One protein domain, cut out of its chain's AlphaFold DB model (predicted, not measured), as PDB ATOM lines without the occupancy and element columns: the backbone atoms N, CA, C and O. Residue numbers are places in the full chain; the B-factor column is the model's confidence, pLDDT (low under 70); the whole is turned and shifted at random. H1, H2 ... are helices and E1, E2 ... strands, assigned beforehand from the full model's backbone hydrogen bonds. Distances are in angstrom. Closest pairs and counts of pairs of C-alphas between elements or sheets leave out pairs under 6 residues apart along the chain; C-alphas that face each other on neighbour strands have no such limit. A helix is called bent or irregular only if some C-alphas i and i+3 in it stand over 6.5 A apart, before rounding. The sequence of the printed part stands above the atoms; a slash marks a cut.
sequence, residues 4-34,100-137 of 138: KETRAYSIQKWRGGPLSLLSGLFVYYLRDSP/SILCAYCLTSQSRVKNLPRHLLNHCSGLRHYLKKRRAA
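This is residues 4 to 34 and 100 to 137 of the 138 residues of an uncharacterized protein of Armillaria solidipes (UniProt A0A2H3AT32). A small three-stranded sheet, E1, E2 and E3, has H3 packed on it near E3 and E2, reaching beyond the strands, while H1 and H2 lie on a loop that joins E1 to E2 beyond one end of these strands. H4 leads away from the end of H3, and residues 131 to 137 stick out. The 69 printed residues hold E1, H1, H2, E2, E3, H3 and H4 in chain order; the sheet runs E1, E2, E3, all antiparallel, and the class is mixed, helices and strands. The whole is compact, radius of gyration of the C-alphas 12.1 A, yet elongated, spanning 41 by 25 by 19 A.

Start at inner strand E2, residues 27 to 31. Beside it is E1, residues 4 to 7, with N 6 and O 28 3.1 A apart, within hydrogen-bond range. On its other side is E3, residues 101 to 103, where N 102 and O 29 are 2.8 A apart, also within range. H3, residues 113 to 122, is on the sheet at a height over the sheet of 8.4 A; its closest C-alpha to E3 is Val 113, 6.7 A from that of Ile 101. H4, residues 125 to 136, is close to H3 but not clearly touching, closest C-alphas Leu 120 and Leu 127 at 6.7 A, at a steep tilt of 60 degrees. H2, residues 18 to 22, is close to H3 but not clearly touching, closest C-alphas Leu 19 and Pro 117 at 7.4 A. H1, residues 9 to 13, is not on the sheet and is apart from H2. Every O i to N i+4 pair is within range in H4, but 4 of 6 in H3 and 0 of 1 in H1 and in H2, each with 1 of 2 O i to N i+3 pairs.

Find C-alpha 4 at (132.057, 160.392, 86.657), where E1 begins. E2 spans 13.1 A, H3 15.2 A and H4 17.1 A, ending at C-alpha 136 (154.768, 178.708, 93.595). H1 and H3 are only just irregular: C-alphas 10 and 13 are 6.9 A apart, C-alphas 114 and 117 6.8 A.

The C-alphas farthest apart, Pro 34 and Ala 136, stand at 41.5 A. Residues 35 to 99 are not printed, and C-alphas 34 and 100 are 12.0 A apart across the cut. Of the links printed whole, none is long. Residues 4 to 24, 32 to 34 and 137 have pLDDT under 70.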
ATOM      1  N   LYS A   4     132.743 159.450  85.771       63.78
ATOM      2  CA  LYS A   4     132.057 160.392  86.657       63.78
ATOM      3  C   LYS A   4     133.027 160.870  87.732       63.78
ATOM      4  O   LYS A   4     133.526 160.072  88.534       63.78
ATOM      5  N   GLU A   5     133.315 162.174  87.761       60.69
ATOM      6  CA  GLU A   5     134.036 162.777  88.886       60.69
ATOM      7  C   GLU A   5     133.203 162.570  90.148       60.69
ATOM      8  O   GLU A   5     132.044 162.979  90.222       60.69
ATOM      9  N   THR A   6     133.779 161.893  91.137       62.66
ATOM     10  CA  THR A   6     133.122 161.672  92.420       62.66
ATOM     11  C   THR A   6     134.014 162.254  93.500       62.66
ATOM     12  O   THR A   6     135.086 161.737  93.816       62.66
ATOM     13  N   ARG A   7     133.562 163.353  94.100       58.03
ATOM     14  CA  ARG A   7     134.207 163.895  95.294       58.03
ATOM     15  C   ARG A   7     133.808 163.041  96.482       58.03
ATOM     16  O   ARG A   7     132.627 162.835  96.760       58.03
ATOM     17  N   ALA A   8     134.803 162.515  97.178       55.75
ATOM     18  CA  ALA A   8     134.601 161.576  98.264       55.75
ATOM     19  C   ALA A   8     134.197 162.301  99.556       55.75
ATOM     20  O   ALA A   8     134.963 162.354 100.516       55.75
ATOM     21  N   TYR A   9     132.992 162.868  99.596       45.12
ATOM     22  CA  TYR A   9     132.485 163.554 100.789       45.12
ATOM     23  C   TYR A   9     132.418 162.618 102.014       45.12
ATOM     24  O   TYR A   9     132.619 163.048 103.144       45.12
ATOM     25  N   SER A  10     132.255 161.309 101.803       43.69
ATOM     26  CA  SER A  10     132.202 160.285 102.858       43.69
ATOM     27  C   SER A  10     133.555 159.947 103.514       43.69
ATOM     28  O   SER A  10     133.573 159.269 104.541       43.69
ATOM     29  N   ILE A  11     134.687 160.442 102.992       49.69
ATOM     30  CA  ILE A  11     136.024 160.261 103.606       49.69
ATOM     31  C   ILE A  11     136.301 161.347 104.671       49.69
ATOM     32  O   ILE A  11     137.293 161.289 105.388       49.69
ATOM     33  N   GLN A  12     135.391 162.302 104.883       45.22
ATOM     34  CA  GLN A  12     135.547 163.350 105.905       45.22
ATOM     35  C   GLN A  12     135.584 162.832 107.360       45.22
ATOM     36  O   GLN A  12     135.936 163.582 108.267       45.22
ATOM     37  N   LYS A  13     135.253 161.555 107.613       47.62
ATOM     38  CA  LYS A  13     135.258 160.965 108.966       47.62
ATOM     39  C   LYS A  13     136.626 160.499 109.477       47.62
ATOM     40  O   LYS A  13     136.725 160.139 110.647       47.62
ATOM     41  N   TRP A  14     137.683 160.527 108.667       53.22
ATOM     42  CA  TRP A  14     139.020 160.118 109.113       53.22
ATOM     43  C   TRP A  14     139.743 161.301 109.774       53.22
ATOM     44  O   TRP A  14     140.628 161.916 109.184       53.22
ATOM     45  N   ARG A  15     139.310 161.667 110.991       42.06
ATOM     46  CA  ARG A  15     139.988 162.675 111.822       42.06
ATOM     47  C   ARG A  15     141.226 162.063 112.484       42.06
ATOM     48  O   ARG A  15     141.101 161.098 113.229       42.06
ATOM     49  N   GLY A  16     142.387 162.683 112.265       52.16
ATOM     50  CA  GLY A  16     143.616 162.433 113.025       52.16
ATOM     51  C   GLY A  16     144.787 161.949 112.165       52.16
ATOM     52  O   GLY A  16     144.668 160.982 111.417       52.16
ATOM     53  N   GLY A  17     145.935 162.623 112.293       59.78
ATOM     54  CA  GLY A  17     147.203 162.256 111.647       59.78
ATOM     55  C   GLY A  17     147.575 163.091 110.407       59.78
ATOM     56  O   GLY A  17     146.885 164.054 110.074       59.78
ATOM     57  N   PRO A  18     148.657 162.728 109.686       57.91
ATOM     58  CA  PRO A  18     149.144 163.447 108.494       57.91
ATOM     59  C   PRO A  18     148.116 163.542 107.350       57.91
ATOM     60  O   PRO A  18     148.266 164.349 106.435       57.91
ATOM     61  N   LEU A  19     147.035 162.760 107.421       57.81
ATOM     62  CA  LEU A  19     145.886 162.806 106.516       57.81
ATOM     63  C   LEU A  19     145.027 164.069 106.686       57.81
ATOM     64  O   LEU A  19     144.372 164.475 105.727       57.81
ATOM     65  N   SER A  20     145.065 164.728 107.850       60.50
ATOM     66  CA  SER A  20     144.340 165.983 108.091       60.50
ATOM     67  C   SER A  20     144.809 167.109 107.162       60.50
ATOM     68  O   SER A  20     143.991 167.925 106.742       60.50
ATOM     69  N   LEU A  21     146.090 167.114 106.767       60.03
ATOM     70  CA  LEU A  21     146.662 168.065 105.798       60.03
ATOM     71  C   LEU A  21     146.188 167.817 104.357       60.03
ATOM     72  O   LEU A  21     146.316 168.692 103.505       60.03
ATOM     73  N   LEU A  22     145.639 166.631 104.081       64.00
ATOM     74  CA  LEU A  22     145.050 166.270 102.792       64.00
ATOM     75  C   LEU A  22     143.525 166.442 102.783       64.00
ATOM     76  O   LEU A  22     142.865 166.044 101.820       64.00
ATOM     77  N   SER A  23     142.948 167.040 103.832       63.53
ATOM     78  CA  SER A  23     141.519 167.360 103.886       63.53
ATOM     79  C   SER A  23     141.130 168.216 102.679       63.53
ATOM     80  O   SER A  23     141.737 169.248 102.409       63.53
ATOM     81  N   GLY A  24     140.140 167.756 101.912       67.06
ATOM     82  CA  GLY A  24     139.712 168.402 100.665       67.06
ATOM     83  C   GLY A  24     140.502 168.007  99.409       67.06
ATOM     84  O   GLY A  24     140.075 168.336  98.309       67.06
ATOM     85  N   LEU A  25     141.596 167.245  99.536       72.62
ATOM     86  CA  LEU A  25     142.375 166.730  98.401       72.62
ATOM     87  C   LEU A  25     141.986 165.293  98.004       72.62
ATOM     88  O   LEU A  25     142.543 164.750  97.051       72.62
ATOM     89  N   PHE A  26     141.010 164.680  98.680       76.06
ATOM     90  CA  PHE A  26     140.485 163.344  98.368       76.06
ATOM     91  C   PHE A  26     139.498 163.369  97.191       76.06
ATOM     92  O   PHE A  26     138.285 163.228  97.362       76.06
ATOM     93  N   VAL A  27     140.038 163.539  95.985       80.25
ATOM     94  CA  VAL A  27     139.279 163.527  94.729       80.25
ATOM     95  C   VAL A  27     139.679 162.305  93.899       80.25
ATOM     96  O   VAL A  27     140.864 161.988  93.770       80.25
ATOM     97  N   TYR A  28     138.688 161.607  93.345       85.06
ATOM     98  CA  TYR A  28     138.896 160.494  92.423       85.06
ATOM     99  C   TYR A  28     137.808 160.464  91.345       85.06
ATOM    100  O   TYR A  28     136.707 160.980  91.525       85.06
ATOM    101  N   TYR A  29     138.108 159.820  90.223       83.06
ATOM    102  CA  TYR A  29     137.105 159.490  89.215       83.06
ATOM    103  C   TYR A  29     136.634 158.062  89.442       83.06
ATOM    104  O   TYR A  29     137.462 157.159  89.572       83.06
ATOM    105  N   LEU A  30     135.324 157.845  89.512       80.19
ATOM    106  CA  LEU A  30     134.779 156.494  89.501       80.19
ATOM    107  C   LEU A  30     134.702 156.039  88.045       80.19
ATOM    108  O   LEU A  30     134.182 156.757  87.189       80.19
ATOM    109  N   ARG A  31     135.248 154.857  87.750       71.00
ATOM    110  CA  ARG A  31     135.035 154.241  86.444       71.00
ATOM    111  C   ARG A  31     133.626 153.651  86.427       71.00
ATOM    112  O   ARG A  31     133.359 152.711  87.174       71.00
ATOM    113  N   ASP A  32     132.763 154.183  85.565       60.91
ATOM    114  CA  ASP A  32     131.490 153.546  85.223       60.91
ATOM    115  C   ASP A  32     131.801 152.294  84.397       60.91
ATOM    116  O   ASP A  32     132.030 152.345  83.188       60.91
ATOM    117  N   SER A  33     131.915 151.157  85.079       61.97
ATOM    118  CA  SER A  33     131.922 149.853  84.425       61.97
ATOM    119  C   SER A  33     130.477 149.408  84.205       61.97
ATOM    120  O   SER A  33     129.662 149.602  85.112       61.97
ATOM    121  N   PRO A  34     130.148 148.770  83.066       65.12
ATOM    122  CA  PRO A  34     128.839 148.149  82.897       65.12
ATOM    123  C   PRO A  34     128.562 147.201  84.067       65.12
ATOM    124  O   PRO A  34     129.480 146.542  84.565       65.12
ATOM    125  N   SER A 100     136.956 150.222  89.515       79.38
ATOM    126  CA  SER A 100     138.161 150.918  89.916       79.38
ATOM    127  C   SER A 100     137.872 152.400  90.047       79.38
ATOM    128  O   SER A 100     136.928 152.942  89.466       79.38
ATOM    129  N   ILE A 101     138.703 153.057  90.839       83.94
ATOM    130  CA  ILE A 101     138.761 154.509  90.877       83.94
ATOM    131  C   ILE A 101     140.065 154.959  90.236       83.94
ATOM    132  O   ILE A 101     141.084 154.282  90.354       83.94
ATOM    133  N   LEU A 102     140.060 156.112  89.585       87.56
ATOM    134  CA  LEU A 102     141.277 156.766  89.125       87.56
ATOM    135  C   LEU A 102     141.626 157.887  90.093       87.56
ATOM    136  O   LEU A 102     140.776 158.704  90.445       87.56
ATOM    137  N   CYS A 103     142.888 157.943  90.509       88.12
ATOM    138  CA  CYS A 103     143.396 159.089  91.251       88.12
ATOM    139  C   CYS A 103     143.249 160.363  90.407       88.12
ATOM    140  O   CYS A 103     143.733 160.400  89.279       88.12
ATOM    141  N   ALA A 104     142.641 161.422  90.948       88.81
ATOM    142  CA  ALA A 104     142.413 162.646  90.178       88.81
ATOM    143  C   ALA A 104     143.705 163.390  89.789       88.81
ATOM    144  O   ALA A 104     143.688 164.196  88.866       88.81
ATOM    145  N   TYR A 105     144.825 163.113  90.466       89.56
ATOM    146  CA  TYR A 105     146.090 163.815  90.232       89.56
ATOM    147  C   TYR A 105     147.039 163.095  89.278       89.56
ATOM    148  O   TYR A 105     147.769 163.747  88.540       89.56
ATOM    149  N   CYS A 106     147.101 161.765  89.338       91.12
ATOM    150  CA  CYS A 106     148.042 160.977  88.532       91.12
ATOM    151  C   CYS A 106     147.359 159.944  87.634       91.12
ATOM    152  O   CYS A 106     148.048 159.176  86.971       91.12
ATOM    153  N   LEU A 107     146.021 159.888  87.651       88.25
ATOM    154  CA  LEU A 107     145.180 158.983  86.860       88.25
ATOM    155  C   LEU A 107     145.469 157.488  87.062       88.25
ATOM    156  O   LEU A 107     144.899 156.641  86.380       88.25
ATOM    157  N   THR A 108     146.304 157.134  88.041       89.25
ATOM    158  CA  THR A 108     146.589 155.743  88.380       89.25
ATOM    159  C   THR A 108     145.346 155.091  88.975       89.25
ATOM    160  O   THR A 108     144.742 155.614  89.916       89.25
ATOM    161  N   SER A 109     144.998 153.924  88.436       86.81
ATOM    162  CA  SER A 109     143.883 153.107  88.905       86.81
ATOM    163  C   SER A 109     144.145 152.553  90.306       86.81
ATOM    164  O   SER A 109     145.240 152.083  90.605       86.81
ATOM    165  N   GLN A 110     143.129 152.597  91.162       85.56
ATOM    166  CA  GLN A 110     143.075 151.917  92.450       85.56
ATOM    167  C   GLN A 110     141.856 150.995  92.452       85.56
ATOM    168  O   GLN A 110     140.771 151.395  92.031       85.56
ATOM    169  N   SER A 111     142.007 149.783  92.986       79.38
ATOM    170  CA  SER A 111     140.886 148.837  93.113       79.38
ATOM    171  C   SER A 111     139.788 149.341  94.052       79.38
ATOM    172  O   SER A 111     138.629 148.969  93.914       79.38
ATOM    173  N   ARG A 112     140.127 150.212  95.014       77.38
ATOM    174  CA  ARG A 112     139.173 150.739  95.993       77.38
ATOM    175  C   ARG A 112     139.497 152.136  96.492       77.38
ATOM    176  O   ARG A 112     140.655 152.494  96.691       77.38
ATOM    177  N   VAL A 113     138.437 152.832  96.901       78.69
ATOM    178  CA  VAL A 113     138.486 154.121  97.608       78.69
ATOM    179  C   VAL A 113     139.343 154.071  98.875       78.69
ATOM    180  O   VAL A 113     140.130 154.980  99.111       78.69
ATOM    181  N   LYS A 114     139.274 152.983  99.655       79.12
ATOM    182  CA  LYS A 114     140.077 152.820 100.885       79.12
ATOM    183  C   LYS A 114     141.596 152.834 100.639       79.12
ATOM    184  O   LYS A 114     142.354 153.086 101.567       79.12
ATOM    185  N   ASN A 115     142.039 152.551  99.411       82.94
ATOM    186  CA  ASN A 115     143.459 152.529  99.050       82.94
ATOM    187  C   ASN A 115     143.970 153.928  98.675       82.94
ATOM    188  O   ASN A 115     145.173 154.183  98.731       82.94
ATOM    189  N   LEU A 116     143.059 154.850  98.339       84.12
ATOM    190  CA  LEU A 116     143.390 156.197  97.890       84.12
ATOM    191  C   LEU A 116     144.220 156.993  98.912       84.12
ATOM    192  O   LEU A 116     145.205 157.586  98.491       84.12
ATOM    193  N   PRO A 117     143.936 156.984 100.232       83.88
ATOM    194  CA  PRO A 117     144.755 157.715 101.200       83.88
ATOM    195  C   PRO A 117     146.221 157.284 101.213       83.88
ATOM    196  O   PRO A 117     147.117 158.123 101.126       83.88
ATOM    197  N   ARG A 118     146.473 155.971 101.251       85.94
ATOM    198  CA  ARG A 118     147.835 155.425 101.195       85.94
ATOM    199  C   ARG A 118     148.514 155.789  99.878       85.94
ATOM    200  O   ARG A 118     149.686 156.156  99.878       85.94
ATOM    201  N   HIS A 119     147.781 155.719  98.768       89.25
ATOM    202  CA  HIS A 119     148.283 156.146  97.469       89.25
ATOM    203  C   HIS A 119     148.670 157.634  97.466       89.25
ATOM    204  O   HIS A 119     149.788 157.956  97.072       89.25
ATOM    205  N   LEU A 120     147.791 158.528  97.930       87.19
ATOM    206  CA  LEU A 120     148.037 159.972  97.964       87.19
ATOM    207  C   LEU A 120     149.260 160.324  98.817       87.19
ATOM    208  O   LEU A 120     150.092 161.106  98.370       87.19
ATOM    209  N   LEU A 121     149.395 159.710  99.996       84.62
ATOM    210  CA  LEU A 121     150.517 159.956 100.903       84.62
ATOM    211  C   LEU A 121     151.855 159.458 100.350       84.62
ATOM    212  O   LEU A 121     152.839 160.192 100.364       84.62
ATOM    213  N   ASN A 122     151.897 158.214  99.869       86.88
ATOM    214  CA  ASN A 122     153.173 157.516  99.685       86.88
ATOM    215  C   ASN A 122     153.585 157.368  98.217       86.88
ATOM    216  O   ASN A 122     154.765 157.191  97.922       86.88
ATOM    217  N   HIS A 123     152.632 157.413  97.283       88.56
ATOM    218  CA  HIS A 123     152.866 156.960  95.908       88.56
ATOM    219  C   HIS A 123     152.431 157.968  94.836       88.56
ATOM    220  O   HIS A 123     152.876 157.875  93.694       88.56
ATOM    221  N   CYS A 124     151.605 158.960  95.169       91.06
ATOM    222  CA  CYS A 124     151.038 159.866  94.178       91.06
ATOM    223  C   CYS A 124     152.050 160.933  93.725       91.06
ATOM    224  O   CYS A 124     152.277 161.948  94.386       91.06
ATOM    225  N   SER A 125     152.671 160.721  92.564       90.38
ATOM    226  CA  SER A 125     153.523 161.720  91.901       90.38
ATOM    227  C   SER A 125     152.734 162.965  91.481       90.38
ATOM    228  O   SER A 125     153.198 164.085  91.694       90.38
ATOM    229  N   GLY A 126     151.514 162.780  90.967       88.88
ATOM    230  CA  GLY A 126     150.638 163.872  90.536       88.88
ATOM    231  C   GLY A 126     150.279 164.838  91.667       88.88
ATOM    232  O   GLY A 126     150.357 166.052  91.485       88.88
ATOM    233  N   LEU A 127     149.965 164.323  92.864       87.62
ATOM    234  CA  LEU A 127     149.672 165.165  94.026       87.62
ATOM    235  C   LEU A 127     150.908 165.969  94.451       87.62
ATOM    236  O   LEU A 127     150.807 167.168  94.711       87.62
ATOM    237  N   ARG A 128     152.088 165.334  94.475       87.56
ATOM    238  CA  ARG A 128     153.354 166.020  94.780       87.56
ATOM    239  C   ARG A 128     153.616 167.175  93.810       87.56
ATOM    240  O   ARG A 128     154.012 168.252  94.246       87.56
ATOM    241  N   HIS A 129     153.361 166.974  92.517       87.38
ATOM    242  CA  HIS A 129     153.492 168.025  91.508       87.38
ATOM    243  C   HIS A 129     152.474 169.162  91.713       87.38
ATOM    244  O   HIS A 129     152.847 170.334  91.730       87.38
ATOM    245  N   TYR A 130     151.202 168.824  91.946       86.50
ATOM    246  CA  TYR A 130     150.138 169.794  92.222       86.50
ATOM    247  C   TYR A 130     150.454 170.692  93.429       86.50
ATOM    248  O   TYR A 130     150.319 171.913  93.346       86.50
ATOM    249  N   LEU A 131     150.938 170.111  94.534       84.81
ATOM    250  CA  LEU A 131     151.308 170.867  95.734       84.81
ATOM    251  C   LEU A 131     152.498 171.806  95.494       84.81
ATOM    252  O   LEU A 131     152.470 172.939  95.972       84.81
ATOM    253  N   LYS A 132     153.515 171.375  94.730       86.06
ATOM    254  CA  LYS A 132     154.638 172.246  94.339       86.06
ATOM    255  C   LYS A 132     154.150 173.457  93.543       86.06
ATOM    256  O   LYS A 132     154.500 174.581  93.883       86.06
ATOM    257  N   LYS A 133     153.292 173.239  92.541       85.38
ATOM    258  CA  LYS A 133     152.743 174.320  91.707       85.38
ATOM    259  C   LYS A 133     151.895 175.305  92.518       85.38
ATOM    260  O   LYS A 133     152.013 176.505  92.316       85.38
ATOM    261  N   ARG A 134     151.081 174.819  93.460       81.50
ATOM    262  CA  ARG A 134     150.280 175.686  94.343       81.50
ATOM    263  C   ARG A 134     151.118 176.582  95.240       81.50
ATOM    264  O   ARG A 134     150.722 177.714  95.462       81.50
ATOM    265  N   ARG A 135     152.247 176.084  95.751       80.69
ATOM    266  CA  ARG A 135     153.167 176.888  96.569       80.69
ATOM    267  C   ARG A 135     153.887 177.964  95.762       80.69
ATOM    268  O   ARG A 135     154.209 178.989  96.324       80.69
ATOM    269  N   ALA A 136     154.141 177.723  94.477       76.62
ATOM    270  CA  ALA A 136     154.768 178.708  93.595       76.62
ATOM    271  C   ALA A 136     153.802 179.808  93.112       76.62
ATOM    272  O   ALA A 136     154.245 180.783  92.520       76.62
ATOM    273  N   ALA A 137     152.493 179.625  93.311       69.88
ATOM    274  CA  ALA A 137     151.442 180.556  92.898       69.88
ATOM    275  C   ALA A 137     150.783 181.291  94.084       69.88
ATOM    276  O   ALA A 137     149.782 181.976  93.882       69.88
TER     277      ALA A 137